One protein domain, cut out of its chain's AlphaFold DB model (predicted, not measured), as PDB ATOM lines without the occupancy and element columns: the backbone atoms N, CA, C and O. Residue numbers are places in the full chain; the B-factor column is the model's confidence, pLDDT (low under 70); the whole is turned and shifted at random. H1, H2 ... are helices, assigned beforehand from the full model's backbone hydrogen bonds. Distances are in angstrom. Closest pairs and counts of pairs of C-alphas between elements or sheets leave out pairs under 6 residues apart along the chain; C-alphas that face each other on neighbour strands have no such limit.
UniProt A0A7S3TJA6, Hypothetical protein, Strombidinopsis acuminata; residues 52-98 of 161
ATOM      1  N   MET A  52     207.976 299.611 172.892       95.38
ATOM      2  CA  MET A  52     208.208 299.501 171.456       95.38
ATOM      3  C   MET A  52     209.699 299.550 171.142       95.38
ATOM      4  O   MET A  52     210.465 300.203 171.846       95.38
ATOM      5  N   GLY A  53     210.094 298.874 170.070       96.00
ATOM      6  CA  GLY A  53     211.475 298.793 169.614       96.00
ATOM      7  C   GLY A  53     211.655 297.667 168.593       96.00
ATOM      8  O   GLY A  53     210.684 296.976 168.267       96.00
ATOM      9  N   PRO A  54     212.875 297.475 168.072       97.50
ATOM     10  CA  PRO A  54     213.200 296.334 167.223       97.50
ATOM     11  C   PRO A  54     212.899 295.009 167.931       97.50
ATOM     12  O   PRO A  54     213.201 294.847 169.111       97.50
ATOM     13  N   ALA A  55     212.331 294.041 167.208       97.94
ATOM     14  CA  ALA A  55     211.878 292.780 167.799       97.94
ATOM     15  C   ALA A  55     212.998 292.013 168.526       97.94
ATOM     16  O   ALA A  55     212.759 291.481 169.606       97.94
ATOM     17  N   SER A  56     214.215 292.003 167.972       97.94
ATOM     18  CA  SER A  56     215.382 291.366 168.593       97.94
ATOM     19  C   SER A  56     215.780 292.031 169.910       97.94
ATOM     20  O   SER A  56     216.064 291.347 170.885       97.94
ATOM     21  N   GLU A  57     215.740 293.364 169.979       97.19
ATOM     22  CA  GLU A  57     216.058 294.081 171.216       97.19
ATOM     23  C   GLU A  57     214.984 293.861 172.284       97.19
ATOM     24  O   GLU A  57     215.303 293.668 173.454       97.19
ATOM     25  N   LEU A  58     213.706 293.831 171.888       97.44
ATOM     26  CA  LEU A  58     212.617 293.500 172.806       97.44
ATOM     27  C   LEU A  58     212.758 292.072 173.341       97.44
ATOM     28  O   LEU A  58     212.568 291.850 174.536       97.44
ATOM     29  N   GLU A  59     213.118 291.111 172.489       97.69
ATOM     30  CA  GLU A  59     213.386 289.735 172.906       97.69
ATOM     31  C   GLU A  59     214.491 289.677 173.971       97.69
ATOM     32  O   GLU A  59     214.298 289.043 175.012       97.69
ATOM     33  N   ASP A  60     215.614 290.362 173.746       96.75
ATOM     34  CA  ASP A  60     216.727 290.414 174.696       96.75
ATOM     35  C   ASP A  60     216.302 291.014 176.042       96.75
ATOM     36  O   ASP A  60     216.612 290.452 177.100       96.75
ATOM     37  N   ILE A  61     215.525 292.102 176.010       96.44
ATOM     38  CA  ILE A  61     214.959 292.730 177.209       96.44
ATOM     39  C   ILE A  61     214.079 291.724 177.957       96.44
ATOM     40  O   ILE A  61     214.316 291.454 179.134       96.44
ATOM     41  N   TYR A  62     213.098 291.105 177.296       96.31
ATOM     42  CA  TYR A  62     212.195 290.158 177.954       96.31
ATOM     43  C   TYR A  62     212.926 288.918 178.481       96.31
ATOM     44  O   TYR A  62     212.629 288.451 179.582       96.31
ATOM     45  N   ARG A  63     213.932 288.409 177.763       97.25
ATOM     46  CA  ARG A  63     214.786 287.315 178.251       97.25
ATOM     47  C   ARG A  63     215.540 287.703 179.520       97.25
ATOM     48  O   ARG A  63     215.701 286.849 180.394       97.25
ATOM     49  N   ALA A  64     215.998 288.947 179.632       96.25
ATOM     50  CA  ALA A  64     216.639 289.447 180.842       96.25
ATOM     51  C   ALA A  64     215.638 289.596 182.001       96.25
ATOM     52  O   ALA A  64     215.923 289.135 183.105       96.25
ATOM     53  N   LEU A  65     214.442 290.141 181.745       95.81
ATOM     54  CA  LEU A  65     213.380 290.280 182.754       95.81
ATOM     55  C   LEU A  65     212.956 288.926 183.341       95.81
ATOM     56  O   LEU A  65     212.790 288.804 184.552       95.81
ATOM     57  N   MET A  66     212.855 287.887 182.507       94.50
ATOM     58  CA  MET A  66     212.516 286.526 182.950       94.50
ATOM     59  C   MET A  66     213.599 285.872 183.821       94.50
ATOM     60  O   MET A  66     213.319 284.904 184.525       94.50
ATOM     61  N   LYS A  67     214.836 286.377 183.772       95.50
ATOM     62  CA  LYS A  67     215.969 285.913 184.590       95.50
ATOM     63  C   LYS A  67     216.228 286.814 185.800       95.50
ATOM     64  O   LYS A  67     217.158 286.550 186.561       95.50
ATOM     65  N   MET A  68     215.443 287.878 185.964       95.38
ATOM     66  CA  MET A  68     215.648 288.876 187.004       95.38
ATOM     67  C   MET A  68     215.388 288.282 188.400       95.38
ATOM     68  O   MET A  68     214.376 287.598 188.593       95.38
ATOM     69  N   PRO A  69     216.256 288.554 189.393       94.00
ATOM     70  CA  PRO A  69     216.052 288.115 190.769       94.00
ATOM     71  C   PRO A  69     214.701 288.561 191.348       94.00
ATOM     72  O   PRO A  69     214.251 289.685 191.131       94.00
ATOM     73  N   SER A  70     214.058 287.708 192.153       92.06
ATOM     74  CA  SER A  70     212.724 287.990 192.709       92.06
ATOM     75  C   SER A  70     212.658 289.281 193.535       92.06
ATOM     76  O   SER A  70     211.644 289.970 193.530       92.06
ATOM     77  N   ASN A  71     213.727 289.669 194.230       90.69
ATOM     78  CA  ASN A  71     213.775 290.936 194.972       90.69
ATOM     79  C   ASN A  71     213.689 292.178 194.060       90.69
ATOM     80  O   ASN A  71     213.246 293.235 194.521       90.69
ATOM     81  N   GLU A  72     214.051 292.055 192.784       90.06
ATOM     82  CA  GLU A  72     214.035 293.131 191.786       90.06
ATOM     83  C   GLU A  72     212.714 293.208 191.010       90.06
ATOM     84  O   GLU A  72     212.328 294.291 190.583       90.06
ATOM     85  N   CYS A  73     211.968 292.108 190.901       91.62
ATOM     86  CA  CYS A  73     210.733 292.048 190.111       91.62
ATOM     87  C   CYS A  73     209.465 291.768 190.926       91.62
ATOM     88  O   CYS A  73     208.376 291.886 190.390       91.62
ATOM     89  N   MET A  74     209.558 291.422 192.214       91.62
ATOM     90  CA  MET A  74     208.372 291.147 193.031       91.62
ATOM     91  C   MET A  74     207.908 292.384 193.801       91.62
ATOM     92  O   MET A  74     208.710 293.124 194.388       91.62
ATOM     93  N   HIS A  75     206.593 292.545 193.878       87.06
ATOM     94  CA  HIS A  75     205.906 293.500 194.724       87.06
ATOM     95  C   HIS A  75     204.773 292.793 195.485       87.06
ATOM     96  O   HIS A  75     203.921 292.144 194.887       87.06
ATOM     97  N   LYS A  76     204.779 292.862 196.826       88.19
ATOM     98  CA  LYS A  76     203.807 292.152 197.694       88.19
ATOM     99  C   LYS A  76     203.652 290.651 197.376       88.19
ATOM    100  O   LYS A  76     202.565 290.095 197.476       88.19
ATOM    101  N   GLY A  77     204.751 289.990 197.010       87.75
ATOM    102  CA  GLY A  77     204.751 288.556 196.703       87.75
ATOM    103  C   GLY A  77     204.175 288.192 195.330       87.75
ATOM    104  O   GLY A  77     204.016 287.009 195.053       87.75
ATOM    105  N   VAL A  78     203.910 289.175 194.466       91.31
ATOM    106  CA  VAL A  78     203.473 288.980 193.077       91.31
ATOM    107  C   VAL A  78     204.511 289.583 192.135       91.31
ATOM    108  O   VAL A  78     205.178 290.553 192.496       91.31
ATOM    109  N   TRP A  79     204.671 288.998 190.949       92.06
ATOM    110  CA  TRP A  79     205.548 289.545 189.919       92.06
ATOM    111  C   TRP A  79     204.976 290.866 189.387       92.06
ATOM    112  O   TRP A  79     203.804 290.937 189.025       92.06
ATOM    113  N   ASP A  80     205.805 291.902 189.388       93.56
ATOM    114  CA  ASP A  80     205.486 293.286 189.060       93.56
ATOM    115  C   ASP A  80     206.336 293.704 187.854       93.56
ATOM    116  O   ASP A  80     207.546 293.942 187.951       93.56
ATOM    117  N   ASP A  81     205.683 293.754 186.698       93.44
ATOM    118  CA  ASP A  81     206.270 294.144 185.419       93.44
ATOM    119  C   ASP A  81     206.814 295.573 185.456       93.44
ATOM    120  O   ASP A  81     207.932 295.834 185.009       93.44
ATOM    121  N   GLN A  82     206.061 296.494 186.051       92.94
ATOM    122  CA  GLN A  82     206.439 297.887 186.226       92.94
ATOM    123  C   GLN A  82     207.756 298.025 186.996       92.94
ATOM    124  O   GLN A  82     208.623 298.809 186.595       92.94
ATOM    125  N   LYS A  83     207.930 297.255 188.071       92.88
ATOM    126  CA  LYS A  83     209.159 297.216 188.866       92.88
ATOM    127  C   LYS A  83     210.305 296.541 188.113       92.88
ATOM    128  O   LYS A  83     211.423 297.061 188.125       92.88
ATOM    129  N   ALA A  84     210.041 295.419 187.443       94.88
ATOM    130  CA  ALA A  84     211.059 294.681 186.698       94.88
ATOM    131  C   ALA A  84     211.641 295.524 185.551       94.88
ATOM    132  O   ALA A  84     212.856 295.693 185.446       94.88
ATOM    133  N   VAL A  85     210.779 296.130 184.729       94.88
ATOM    134  CA  VAL A  85     211.207 296.960 183.592       94.88
ATOM    135  C   VAL A  85     211.880 298.249 184.077       94.88
ATOM    136  O   VAL A  85     212.879 298.665 183.494       94.88
ATOM    137  N   ALA A  86     211.408 298.859 185.173       92.94
ATOM    138  CA  ALA A  86     212.073 300.026 185.757       92.94
ATOM    139  C   ALA A  86     213.492 299.687 186.234       92.94
ATOM    140  O   ALA A  86     214.430 300.432 185.952       92.94
ATOM    141  N   THR A  87     213.661 298.543 186.903       94.00
ATOM    142  CA  THR A  87     214.977 298.062 187.343       94.00
ATOM    143  C   THR A  87     215.896 297.815 186.146       94.00
ATOM    144  O   THR A  87     217.022 298.313 186.125       94.00
ATOM    145  N   TYR A  88     215.395 297.141 185.106       95.31
ATOM    146  CA  TYR A  88     216.158 296.893 183.884       95.31
ATOM    147  C   TYR A  88     216.587 298.194 183.191       95.31
ATOM    148  O   TYR A  88     217.759 298.345 182.850       95.31
ATOM    149  N   MET A  89     215.672 299.158 183.030       94.38
ATOM    150  CA  MET A  89     215.955 300.459 182.411       94.38
ATOM    151  C   MET A  89     217.037 301.237 183.171       94.38
ATOM    152  O   MET A  89     217.883 301.874 182.547       94.38
ATOM    153  N   LEU A  90     217.034 301.193 184.508       91.50
ATOM    154  CA  LEU A  90     218.062 301.858 185.314       91.50
ATOM    155  C   LEU A  90     219.455 301.244 185.104       91.50
ATOM    156  O   LEU A  90     220.444 301.972 185.128       91.50
ATOM    157  N   GLN A  91     219.528 299.931 184.871       93.75
ATOM    158  CA  GLN A  91     220.774 299.210 184.589       93.75
ATOM    159  C   GLN A  91     221.221 299.350 183.120       93.75
ATOM    160  O   GLN A  91     222.415 299.301 182.836       93.75
ATOM    161  N   HIS A  92     220.280 299.568 182.196       94.50
ATOM    162  CA  HIS A  92     220.504 299.610 180.745       94.50
ATOM    163  C   HIS A  92     220.046 300.943 180.143       94.50
ATOM    164  O   HIS A  92     219.395 300.984 179.097       94.50
ATOM    165  N   SER A  93     220.392 302.057 180.795       90.00
ATOM    166  CA  SER A  93     219.877 303.377 180.415       90.00
ATOM    167  C   SER A  93     220.249 303.763 178.983       90.00
ATOM    168  O   SER A  93     219.519 304.508 178.351       90.00
ATOM    169  N   ILE A  94     221.362 303.280 178.430       90.12
ATOM    170  CA  ILE A  94     221.761 303.575 177.044       90.12
ATOM    171  C   ILE A  94     220.833 302.884 176.028       90.12
ATOM    172  O   ILE A  94     220.571 303.453 174.972       90.12
ATOM    173  N   GLN A  95     220.322 301.695 176.355       92.25
ATOM    174  CA  GLN A  95     219.472 300.893 175.471       92.25
ATOM    175  C   GLN A  95     217.990 301.264 175.602       92.25
ATOM    176  O   GLN A  95     217.262 301.284 174.616       92.25
ATOM    177  N   VAL A  96     217.536 301.569 176.821       93.38
ATOM    178  CA  VAL A  96     216.124 301.839 177.112       93.38
ATOM    179  C   VAL A  96     215.914 303.316 177.417       93.38
ATOM    180  O   VAL A  96     216.588 303.906 178.261       93.38
ATOM    181  N   THR A  97     214.924 303.914 176.757       92.69
ATOM    182  CA  THR A  97     214.517 305.306 176.967       92.69
ATOM    183  C   THR A  97     213.012 305.406 177.202       92.69
ATOM    184  O   THR A  97     212.272 304.446 176.999       92.69
ATOM    185  N   LEU A  98     212.556 306.584 177.623       93.94
ATOM    186  CA  LEU A  98     211.137 306.902 177.762       93.94
ATOM    187  C   LEU A  98     210.665 307.796 176.618       93.94
ATOM    188  O   LEU A  98     211.422 308.614 176.092       93.94
TER     189      LEU A  98
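This is residues 52 to 98 of the 161 residues of the protein "Hypothetical protein" of Strombidinopsis acuminata (UniProt A0A7S3TJA6). Two helices of equal residue count, H1 and H3, meet nearly at right angles, the last residue of H1 coming close to the first half of H3, and a single short helical turn, H2, packs on H3. H1 reaches toward one end of the long axis, a small turn at residues 74 to 79 makes the other end, and the tail after H3 folds back toward the side where the printed part begins. The printed part has 47 residues with three named helices, in the order H1, H2, H3, and no named strand; its class is all helix. It is compact, with a radius of gyration of the C-alphas of 10.7 A, yet elongated, spanning 32 by 17 by 15 A.

H1 runs from Ala 55, whose C-alpha is at (211.878, 292.780, 167.799), to Leu 65, 15.2 A from first to last C-alpha. H2 is residues 70 to 73, 5.2 A long. Residues 74 to 75 then pair with residues 78 to 79, antiparallel, as strands do. H3 is residues 81 to 91, 15.4 A long, and ends with C-alpha 91 at (220.774, 299.210, 184.589).

H1 touches H3, the closest C-alphas being those of Leu 65 and Ala 84, 6.3 A apart. Their lines are about perpendicular, at 79 degrees. H2 touches H3 too, with the C-alphas of Cys 73 and Ala 84 closest at 4.3 A. H1 and H2 are only just apart, at 8.0 A. In H1 and H3 every O i to N i+4 pair is within hydrogen-bond range; H2 is too short for such a pair.

The C-alphas of Pro 54 and Lys 76 are the two farthest apart, at 32.2 A. The link from H1 to H2 is tight and that from H2 to H3 short. The printed part has no cut; its mean pLDDT is 93.8, and no printed residue is under 70.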